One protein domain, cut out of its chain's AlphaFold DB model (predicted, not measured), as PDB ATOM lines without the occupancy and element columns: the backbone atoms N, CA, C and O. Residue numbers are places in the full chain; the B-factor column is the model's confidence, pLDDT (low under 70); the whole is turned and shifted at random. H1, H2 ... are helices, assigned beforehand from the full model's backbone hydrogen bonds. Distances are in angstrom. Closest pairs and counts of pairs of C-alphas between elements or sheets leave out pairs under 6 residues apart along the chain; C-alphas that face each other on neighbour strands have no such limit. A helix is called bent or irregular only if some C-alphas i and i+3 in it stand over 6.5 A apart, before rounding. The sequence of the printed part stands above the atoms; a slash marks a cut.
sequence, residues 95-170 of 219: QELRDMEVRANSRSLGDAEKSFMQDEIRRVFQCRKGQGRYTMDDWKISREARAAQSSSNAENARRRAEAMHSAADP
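Overview. This is residues 95 to 170 of the 219 residues of the protein "DUF4124 domain-containing protein" of Kinneretia sp. DAIF2 (UniProt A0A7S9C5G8). Two helical hairpins, H1 with H2 and H3 with H4, stand side by side; H2, H3 and H4 make a triangle and H1 packs on H2, away from the other two. The printed part has 76 residues, with four named helices and no named strand: all helix. It is compact, radius of gyration of the C-alphas 11.8 A, spanning 33 by 24 by 18 A.

Arrangement. H1, residues 95 to 104, touches H2, residues 111 to 128, opposite ways at a shallow tilt of 26 degrees; the closest C-alphas, of Ala 104 and Lys 114, are 5.2 A apart. H2, with residues 113 to 120 alone, only just touches H3, residues 136 to 150, with 3 pairs of C-alphas within 8 A, the closest those of Glu 113 and Gln 149, 6.9 A. H3 touches H4, residues 154 to 168, opposite ways at 22 degrees, a shallow tilt; C-alphas 145 and 157 are closest, 4.6 A. H2, H3 and H4 form an up and down bundle, each running against the one before. H1 is apart from H3 and H4. Every O i to N i+4 pair is within hydrogen-bond range in H1, H2 and H4; in H3, 10 of 11.

Along the chain. H1 begins at C-alpha 95 (85.666, -43.665, 48.758) and is 14.2 A long, H2 25.9 A, H3 23.3 A. H3 is irregular: C-alphas 147 and 150 are 7.2 A apart. H4, 21.1 A, ends at C-alpha 168 (99.053, -28.439, 38.064).

Size, cuts and confidence. The C-alphas farthest apart, of Gly 130 and Ser 152, are 34.1 A apart. The printed part has no cut, no long link, and no printed residue is under 70 in pLDDT.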
ATOM      1  N   GLN A  95      85.448 -43.408  47.338       96.25
ATOM      2  CA  GLN A  95      85.666 -43.665  48.758       96.25
ATOM      3  C   GLN A  95      86.573 -42.600  49.382       96.25
ATOM      4  O   GLN A  95      86.222 -42.033  50.409       96.25
ATOM      5  N   GLU A  96      87.685 -42.276  48.719       95.62
ATOM      6  CA  GLU A  96      88.630 -41.259  49.187       95.62
ATOM      7  C   GLU A  96      87.959 -39.879  49.265       95.62
ATOM      8  O   GLU A  96      88.157 -39.153  50.238       95.62
ATOM      9  N   LEU A  97      87.104 -39.542  48.291       96.81
ATOM     10  CA  LEU A  97      86.296 -38.321  48.316       96.81
ATOM     11  C   LEU A  97      85.357 -38.267  49.529       96.81
ATOM     12  O   LEU A  97      85.356 -37.267  50.244       96.81
ATOM     13  N   ARG A  98      84.611 -39.343  49.804       96.94
ATOM     14  CA  ARG A  98      83.739 -39.412  50.989       96.94
ATOM     15  C   ARG A  98      84.526 -39.274  52.287       96.94
ATOM     16  O   ARG A  98      84.101 -38.551  53.184       96.94
ATOM     17  N   ASP A  99      85.683 -39.923  52.388       96.00
ATOM     18  CA  ASP A  99      86.533 -39.837  53.579       96.00
ATOM     19  C   ASP A  99      87.039 -38.401  53.795       96.00
ATOM     20  O   ASP A  99      87.062 -37.901  54.926       96.00
ATOM     21  N   MET A 100      87.384 -37.697  52.710       96.19
ATOM     22  CA  MET A 100      87.732 -36.278  52.765       96.19
ATOM     23  C   MET A 100      86.553 -35.412  53.207       96.19
ATOM     24  O   MET A 100      86.741 -34.561  54.073       96.19
ATOM     25  N   GLU A 101      85.353 -35.633  52.669       96.50
ATOM     26  CA  GLU A 101      84.136 -34.902  53.048       96.50
ATOM     27  C   GLU A 101      83.790 -35.097  54.527       96.50
ATOM     28  O   GLU A 101      83.523 -34.126  55.240       96.50
ATOM     29  N   VAL A 102      83.843 -36.335  55.023       96.12
ATOM     30  CA  VAL A 102      83.611 -36.645  56.442       96.12
ATOM     31  C   VAL A 102      84.629 -35.919  57.314       96.12
ATOM     32  O   VAL A 102      84.258 -35.259  58.288       96.12
ATOM     33  N   ARG A 103      85.913 -35.985  56.945       94.00
ATOM     34  CA  ARG A 103      86.978 -35.327  57.700       94.00
ATOM     35  C   ARG A 103      86.833 -33.807  57.674       94.00
ATOM     36  O   ARG A 103      86.897 -33.196  58.736       94.00
ATOM     37  N   ALA A 104      86.564 -33.201  56.518       94.44
ATOM     38  CA  ALA A 104      86.363 -31.757  56.373       94.44
ATOM     39  C   ALA A 104      85.214 -31.221  57.247       94.44
ATOM     40  O   ALA A 104      85.275 -30.089  57.726       94.44
ATOM     41  N   ASN A 105      84.188 -32.044  57.489       93.56
ATOM     42  CA  ASN A 105      83.056 -31.713  58.354       93.56
ATOM     43  C   ASN A 105      83.303 -31.995  59.847       93.56
ATOM     44  O   ASN A 105      82.437 -31.718  60.682       93.56
ATOM     45  N   SER A 106      84.469 -32.525  60.220       93.31
ATOM     46  CA  SER A 106      84.770 -32.811  61.619       93.31
ATOM     47  C   SER A 106      84.902 -31.529  62.445       93.31
ATOM     48  O   SER A 106      85.567 -30.556  62.078       93.31
ATOM     49  N   ARG A 107      84.300 -31.553  63.638       92.50
ATOM     50  CA  ARG A 107      84.389 -30.463  64.618       92.50
ATOM     51  C   ARG A 107      85.767 -30.345  65.262       92.50
ATOM     52  O   ARG A 107      86.084 -29.268  65.750       92.50
ATOM     53  N   SER A 108      86.567 -31.412  65.251       90.75
ATOM     54  CA  SER A 108      87.904 -31.424  65.857       90.75
ATOM     55  C   SER A 108      88.968 -30.705  65.027       90.75
ATOM     56  O   SER A 108      90.053 -30.453  65.540       90.75
ATOM     57  N   LEU A 109      88.677 -30.369  63.765       88.56
ATOM     58  CA  LEU A 109      89.630 -29.680  62.900       88.56
ATOM     59  C   LEU A 109      89.617 -28.167  63.135       88.56
ATOM     60  O   LEU A 109      88.549 -27.551  63.237       88.56
ATOM     61  N   GLY A 110      90.807 -27.567  63.144       91.94
ATOM     62  CA  GLY A 110      90.963 -26.113  63.101       91.94
ATOM     63  C   GLY A 110      90.599 -25.531  61.729       91.94
ATOM     64  O   GLY A 110      90.518 -26.250  60.733       91.94
ATOM     65  N   ASP A 111      90.409 -24.215  61.660       90.69
ATOM     66  CA  ASP A 111      89.918 -23.539  60.446       90.69
ATOM     67  C   ASP A 111      90.870 -23.684  59.246       90.69
ATOM     68  O   ASP A 111      90.437 -23.910  58.113       90.69
ATOM     69  N   ALA A 112      92.182 -23.632  59.492       88.88
ATOM     70  CA  ALA A 112      93.200 -23.837  58.459       88.88
ATOM     71  C   ALA A 112      93.202 -25.273  57.902       88.88
ATOM     72  O   ALA A 112      93.433 -25.484  56.717       88.88
ATOM     73  N   GLU A 113      92.928 -26.274  58.741       91.81
ATOM     74  CA  GLU A 113      92.831 -27.664  58.281       91.81
ATOM     75  C   GLU A 113      91.525 -27.895  57.511       91.81
ATOM     76  O   GLU A 113      91.537 -28.528  56.460       91.81
ATOM     77  N   LYS A 114      90.402 -27.334  57.979       93.62
ATOM     78  CA  LYS A 114      89.113 -27.423  57.272       93.62
ATOM     79  C   LYS A 114      89.171 -26.794  55.887       93.62
ATOM     80  O   LYS A 114      88.727 -27.419  54.929       93.62
ATOM     81  N   SER A 115      89.716 -25.584  55.781       91.38
ATOM     82  CA  SER A 115      89.870 -24.894  54.494       91.38
ATOM     83  C   SER A 115      90.747 -25.693  53.531       91.38
ATOM     84  O   SER A 115      90.345 -25.904  52.391       91.38
ATOM     85  N   PHE A 116      91.867 -26.243  54.010       93.44
ATOM     86  CA  PHE A 116      92.700 -27.146  53.216       93.44
ATOM     87  C   PHE A 116      91.923 -28.379  52.725       93.44
ATOM     88  O   PHE A 116      91.922 -28.675  51.537       93.44
ATOM     89  N   MET A 117      91.193 -29.070  53.605       95.50
ATOM     90  CA  MET A 117      90.400 -30.242  53.211       95.50
ATOM     91  C   MET A 117      89.291 -29.899  52.202       95.50
ATOM     92  O   MET A 117      89.023 -30.680  51.292       95.50
ATOM     93  N   GLN A 118      88.648 -28.736  52.336       94.88
ATOM     94  CA  GLN A 118      87.646 -28.252  51.380       94.88
ATOM     95  C   GLN A 118      88.258 -27.925  50.015       94.88
ATOM     96  O   GLN A 118      87.642 -28.205  48.983       94.88
ATOM     97  N   ASP A 119      89.463 -27.357  50.004       93.94
ATOM     98  CA  ASP A 119      90.229 -27.129  48.785       93.94
ATOM     99  C   ASP A 119      90.546 -28.460  48.092       93.94
ATOM    100  O   ASP A 119      90.262 -28.600  46.904       93.94
ATOM    101  N   GLU A 120      91.002 -29.475  48.831       95.56
ATOM    102  CA  GLU A 120      91.266 -30.808  48.275       95.56
ATOM    103  C   GLU A 120      90.017 -31.453  47.663       95.56
ATOM    104  O   GLU A 120      90.057 -31.944  46.534       95.56
ATOM    105  N   ILE A 121      88.875 -31.382  48.351       96.44
ATOM    106  CA  ILE A 121      87.589 -31.867  47.827       96.44
ATOM    107  C   ILE A 121      87.240 -31.164  46.509       96.44
ATOM    108  O   ILE A 121      86.863 -31.813  45.529       96.44
ATOM    109  N   ARG A 122      87.402 -29.836  46.445       93.81
ATOM    110  CA  ARG A 122      87.155 -29.066  45.217       93.81
ATOM    111  C   ARG A 122      88.054 -29.534  44.076       93.81
ATOM    112  O   ARG A 122      87.557 -29.714  42.963       93.81
ATOM    113  N   ARG A 123      89.341 -29.756  44.346       93.06
ATOM    114  CA  ARG A 123      90.310 -30.237  43.351       93.06
ATOM    115  C   ARG A 123      89.958 -31.621  42.838       93.06
ATOM    116  O   ARG A 123      90.061 -31.860  41.640       93.06
ATOM    117  N   VAL A 124      89.477 -32.517  43.701       94.94
ATOM    118  CA  VAL A 124      88.986 -33.831  43.258       94.94
ATOM    119  C   VAL A 124      87.830 -33.664  42.279       94.94
ATOM    120  O   VAL A 124      87.827 -34.283  41.215       94.94
ATOM    121  N   PHE A 125      86.869 -32.784  42.571       93.56
ATOM    122  CA  PHE A 125      85.780 -32.511  41.632       93.56
ATOM    123  C   PHE A 125      86.261 -31.882  40.319       93.56
ATOM    124  O   PHE A 125      85.730 -32.231  39.266       93.56
ATOM    125  N   GLN A 126      87.245 -30.979  40.355       91.00
ATOM    126  CA  GLN A 126      87.866 -30.411  39.152       91.00
ATOM    127  C   GLN A 126      88.536 -31.506  38.318       91.00
ATOM    128  O   GLN A 126      88.205 -31.666  37.144       91.00
ATOM    129  N   CYS A 127      89.364 -32.334  38.953       91.88
ATOM    130  CA  CYS A 127      90.032 -33.469  38.331       91.88
ATOM    131  C   CYS A 127      89.032 -34.366  37.588       91.88
ATOM    132  O   CYS A 127      89.205 -34.641  36.399       91.88
ATOM    133  N   ARG A 128      87.929 -34.746  38.255       91.88
ATOM    134  CA  ARG A 128      86.870 -35.606  37.689       91.88
ATOM    135  C   ARG A 128      86.128 -34.968  36.517       91.88
ATOM    136  O   ARG A 128      85.589 -35.679  35.675       91.88
ATOM    137  N   LYS A 129      86.092 -33.636  36.455       90.50
ATOM    138  CA  LYS A 129      85.546 -32.868  35.325       90.50
ATOM    139  C   LYS A 129      86.558 -32.687  34.187       90.50
ATOM    140  O   LYS A 129      86.242 -32.003  33.219       90.50
ATOM    141  N   GLY A 130      87.759 -33.258  34.299       86.38
ATOM    142  CA  GLY A 130      88.849 -33.053  33.345       86.38
ATOM    143  C   GLY A 130      89.522 -31.683  33.471       86.38
ATOM    144  O   GLY A 130      90.161 -31.233  32.526       86.38
ATOM    145  N   GLN A 131      89.347 -30.999  34.606       84.31
ATOM    146  CA  GLN A 131      89.974 -29.711  34.906       84.31
ATOM    147  C   GLN A 131      91.230 -29.916  35.758       84.31
ATOM    148  O   GLN A 131      91.254 -30.775  36.642       84.31
ATOM    149  N   GLY A 132      92.258 -29.108  35.495       78.88
ATOM    150  CA  GLY A 132      93.599 -29.314  36.042       78.88
ATOM    151  C   GLY A 132      94.303 -30.518  35.411       78.88
ATOM    152  O   GLY A 132      93.675 -31.356  34.759       78.88
ATOM    153  N   ARG A 133      95.626 -30.579  35.567       84.50
ATOM    154  CA  ARG A 133      96.453 -31.719  35.151       84.50
ATOM    155  C   ARG A 133      97.043 -32.366  36.391       84.50
ATOM    156  O   ARG A 133      98.122 -31.976  36.818       84.50
ATOM    157  N   TYR A 134      96.314 -33.314  36.968       87.19
ATOM    158  CA  TYR A 134      96.741 -33.994  38.187       87.19
ATOM    159  C   TYR A 134      97.175 -35.425  37.880       87.19
ATOM    160  O   TYR A 134      96.417 -36.210  37.307       87.19
ATOM    161  N   THR A 135      98.392 -35.754  38.293       89.69
ATOM    162  CA  THR A 135      98.974 -37.093  38.198       89.69
ATOM    163  C   THR A 135      98.785 -37.878  39.498       89.69
ATOM    164  O   THR A 135      98.466 -37.321  40.551       89.69
ATOM    165  N   MET A 136      99.029 -39.190  39.465       89.19
ATOM    166  CA  MET A 136      99.051 -40.009  40.685       89.19
ATOM    167  C   MET A 136     100.053 -39.516  41.741       89.19
ATOM    168  O   MET A 136      99.763 -39.604  42.941       89.19
ATOM    169  N   ASP A 137     101.204 -38.991  41.315       90.06
ATOM    170  CA  ASP A 137     102.240 -38.465  42.210       90.06
ATOM    171  C   ASP A 137     101.798 -37.161  42.885       90.06
ATOM    172  O   ASP A 137     102.012 -36.973  44.085       90.06
ATOM    173  N   ASP A 138     101.071 -36.308  42.164       92.38
ATOM    174  CA  ASP A 138     100.461 -35.099  42.722       92.38
ATOM    175  C   ASP A 138      99.487 -35.453  43.855       92.38
ATOM    176  O   ASP A 138      99.551 -34.919  44.969       92.38
ATOM    177  N   TRP A 139      98.626 -36.445  43.626       92.75
ATOM    178  CA  TRP A 139      97.699 -36.915  44.655       92.75
ATOM    179  C   TRP A 139      98.384 -37.625  45.817       92.75
ATOM    180  O   TRP A 139      97.846 -37.644  46.926       92.75
ATOM    181  N   LYS A 140      99.580 -38.183  45.615       94.88
ATOM    182  CA  LYS A 140     100.397 -38.701  46.714       94.88
ATOM    183  C   LYS A 140     100.839 -37.573  47.648       94.88
ATOM    184  O   LYS A 140     100.664 -37.711  48.856       94.88
ATOM    185  N   ILE A 141     101.301 -36.442  47.110       94.69
ATOM    186  CA  ILE A 141     101.666 -35.259  47.910       94.69
ATOM    187  C   ILE A 141     100.448 -34.740  48.688       94.69
ATOM    188  O   ILE A 141     100.553 -34.434  49.877       94.69
ATOM    189  N   SER A 142      99.275 -34.699  48.049       95.12
ATOM    190  CA  SER A 142      98.019 -34.342  48.721       95.12
ATOM    191  C   SER A 142      97.677 -35.312  49.865       95.12
ATOM    192  O   SER A 142      97.407 -34.882  50.989       95.12
ATOM    193  N   ARG A 143      97.764 -36.631  49.637       96.25
ATOM    194  CA  ARG A 143      97.552 -37.658  50.674       96.25
ATOM    195  C   ARG A 143      98.502 -37.496  51.858       96.25
ATOM    196  O   ARG A 143      98.054 -37.536  53.004       96.25
ATOM    197  N   GLU A 144      99.786 -37.275  51.593       95.81
ATOM    198  CA  GLU A 144     100.794 -37.017  52.625       95.81
ATOM    199  C   GLU A 144     100.462 -35.758  53.430       95.81
ATOM    200  O   GLU A 144     100.523 -35.771  54.662       95.81
ATOM    201  N   ALA A 145     100.043 -34.684  52.757       95.75
ATOM    202  CA  ALA A 145      99.634 -33.456  53.420       95.75
ATOM    203  C   ALA A 145      98.409 -33.658  54.317       95.75
ATOM    204  O   ALA A 145      98.412 -33.189  55.456       95.75
ATOM    205  N   ARG A 146      97.397 -34.406  53.862       94.88
ATOM    206  CA  ARG A 146      96.217 -34.751  54.674       94.88
ATOM    207  C   ARG A 146      96.572 -35.635  55.872       94.88
ATOM    208  O   ARG A 146      96.059 -35.415  56.969       94.88
ATOM    209  N   ALA A 147      97.469 -36.604  55.695       94.31
ATOM    210  CA  ALA A 147      97.938 -37.463  56.783       94.31
ATOM    211  C   ALA A 147      98.715 -36.672  57.848       94.31
ATOM    212  O   ALA A 147      98.583 -36.931  59.042       94.31
ATOM    213  N   ALA A 148      99.482 -35.666  57.429       94.69
ATOM    214  CA  ALA A 148     100.310 -34.876  58.323       94.69
ATOM    215  C   ALA A 148      99.555 -33.810  59.134       94.69
ATOM    216  O   ALA A 148     100.177 -33.152  59.972       94.69
ATOM    217  N   GLN A 149      98.248 -33.622  58.922       91.81
ATOM    218  CA  GLN A 149      97.500 -32.534  59.564       91.81
ATOM    219  C   GLN A 149      97.458 -32.612  61.097       91.81
ATOM    220  O   GLN A 149      97.362 -31.585  61.757       91.81
ATOM    221  N   SER A 150      97.605 -33.805  61.676       88.12
ATOM    222  CA  SER A 150      97.701 -33.990  63.130       88.12
ATOM    223  C   SER A 150      99.130 -33.870  63.675       88.12
ATOM    224  O   SER A 150      99.366 -34.166  64.844       88.12
ATOM    225  N   SER A 151     100.103 -33.499  62.839       90.75
ATOM    226  CA  SER A 151     101.518 -33.404  63.206       90.75
ATOM    227  C   SER A 151     101.993 -31.954  63.298       90.75
ATOM    228  O   SER A 151     101.384 -31.038  62.746       90.75
ATOM    229  N   SER A 152     103.158 -31.747  63.914       91.25
ATOM    230  CA  SER A 152     103.839 -30.447  63.917       91.25
ATOM    231  C   SER A 152     104.267 -29.975  62.520       91.25
ATOM    232  O   SER A 152     104.548 -28.792  62.343       91.25
ATOM    233  N   ASN A 153     104.303 -30.859  61.513       92.06
ATOM    234  CA  ASN A 153     104.696 -30.504  60.146       92.06
ATOM    235  C   ASN A 153     103.521 -30.039  59.262       92.06
ATOM    236  O   ASN A 153     103.760 -29.637  58.120       92.06
ATOM    237  N   ALA A 154     102.284 -30.066  59.778       91.88
ATOM    238  CA  ALA A 154     101.051 -29.865  59.014       91.88
ATOM    239  C   ALA A 154     101.097 -28.657  58.066       91.88
ATOM    240  O   ALA A 154     100.711 -28.760  56.904       91.88
ATOM    241  N   GLU A 155     101.610 -27.515  58.534       91.94
ATOM    242  CA  GLU A 155     101.693 -26.302  57.721       91.94
ATOM    243  C   GLU A 155     102.652 -26.447  56.534       91.94
ATOM    244  O   GLU A 155     102.301 -26.090  55.410       91.94
ATOM    245  N   ASN A 156     103.837 -27.018  56.754       93.62
ATOM    246  CA  ASN A 156     104.784 -27.271  55.671       93.62
ATOM    247  C   ASN A 156     104.214 -28.264  54.656       93.62
ATOM    248  O   ASN A 156     104.415 -28.092  53.456       93.62
ATOM    249  N   ALA A 157     103.482 -29.282  55.112       94.25
ATOM    250  CA  ALA A 157     102.851 -30.232  54.208       94.25
ATOM    251  C   ALA A 157     101.741 -29.582  53.361       94.25
ATOM    252  O   ALA A 157     101.708 -29.815  52.152       94.25
ATOM    253  N   ARG A 158     100.919 -28.694  53.946       93.50
ATOM    254  CA  ARG A 158      99.939 -27.886  53.189       93.50
ATOM    255  C   ARG A 158     100.614 -27.026  52.128       93.50
ATOM    256  O   ARG A 158     100.233 -27.091  50.966       93.50
ATOM    257  N   ARG A 159     101.680 -26.302  52.488       92.19
ATOM    258  CA  ARG A 159     102.422 -25.454  51.539       92.19
ATOM    259  C   ARG A 159     102.989 -26.249  50.360       92.19
ATOM    260  O   ARG A 159     102.948 -25.757  49.238       92.19
ATOM    261  N   ARG A 160     103.504 -27.464  50.596       93.62
ATOM    262  CA  ARG A 160     103.985 -28.341  49.512       93.62
ATOM    263  C   ARG A 160     102.851 -28.778  48.586       93.62
ATOM    264  O   ARG A 160     103.024 -28.715  47.372       93.62
ATOM    265  N   ALA A 161     101.712 -29.181  49.148       94.06
ATOM    266  CA  ALA A 161     100.537 -29.545  48.360       94.06
ATOM    267  C   ALA A 161     100.036 -28.352  47.533       94.06
ATOM    268  O   ALA A 161      99.905 -28.469  46.324       94.06
ATOM    269  N   GLU A 162      99.861 -27.177  48.144       91.50
ATOM    270  CA  GLU A 162      99.443 -25.946  47.456       91.50
ATOM    271  C   GLU A 162     100.396 -25.538  46.321       91.50
ATOM    272  O   GLU A 162      99.942 -25.110  45.259       91.50
ATOM    273  N   ALA A 163     101.711 -25.680  46.519       90.44
ATOM    274  CA  ALA A 163     102.703 -25.371  45.492       90.44
ATOM    275  C   ALA A 163     102.594 -26.317  44.288       90.44
ATOM    276  O   ALA A 163     102.569 -25.853  43.149       90.44
ATOM    277  N   MET A 164     102.474 -27.626  44.536       90.94
ATOM    278  CA  MET A 164     102.230 -28.612  43.478       90.94
ATOM    279  C   MET A 164     100.925 -28.302  42.739       90.94
ATOM    280  O   MET A 164     100.878 -28.241  41.515       90.94
ATOM    281  N   HIS A 165      99.873 -28.017  43.490       87.62
ATOM    282  CA  HIS A 165      98.559 -27.719  42.959       87.62
ATOM    283  C   HIS A 165      98.517 -26.464  42.082       87.62
ATOM    284  O   HIS A 165      97.846 -26.457  41.054       87.62
ATOM    285  N   SER A 166      99.263 -25.426  42.461       86.62
ATOM    286  CA  SER A 166      99.421 -24.208  41.658       86.62
ATOM    287  C   SER A 166     100.171 -24.480  40.348       86.62
ATOM    288  O   SER A 166      99.932 -23.806  39.352       86.62
ATOM    289  N   ALA A 167     101.072 -25.469  40.337       85.25
ATOM    290  CA  ALA A 167     101.770 -25.898  39.126       85.25
ATOM    291  C   ALA A 167     100.879 -26.758  38.207       85.25
ATOM    292  O   ALA A 167     100.988 -26.663  36.985       85.25
ATOM    293  N   ALA A 168      99.988 -27.571  38.786       82.81
ATOM    294  CA  ALA A 168      99.053 -28.439  38.064       82.81
ATOM    295  C   ALA A 168      97.871 -27.680  37.422       82.81
ATOM    296  O   ALA A 168      97.332 -28.116  36.397       82.81
ATOM    297  N   ASP A 169      97.461 -26.556  38.017       83.19
ATOM    298  CA  ASP A 169      96.404 -25.677  37.515       83.19
ATOM    299  C   ASP A 169      96.748 -24.196  37.802       83.19
ATOM    300  O   ASP A 169      96.604 -23.733  38.938       83.19
ATOM    301  N   PRO A 170      97.173 -23.424  36.780       83.81
ATOM    302  CA  PRO A 170      97.530 -22.017  36.950       83.81
ATOM    303  C   PRO A 170      96.385 -21.143  37.478       83.81
ATOM    304  O   PRO A 170      96.631 -20.235  38.267       83.81
TER     305      PRO A 170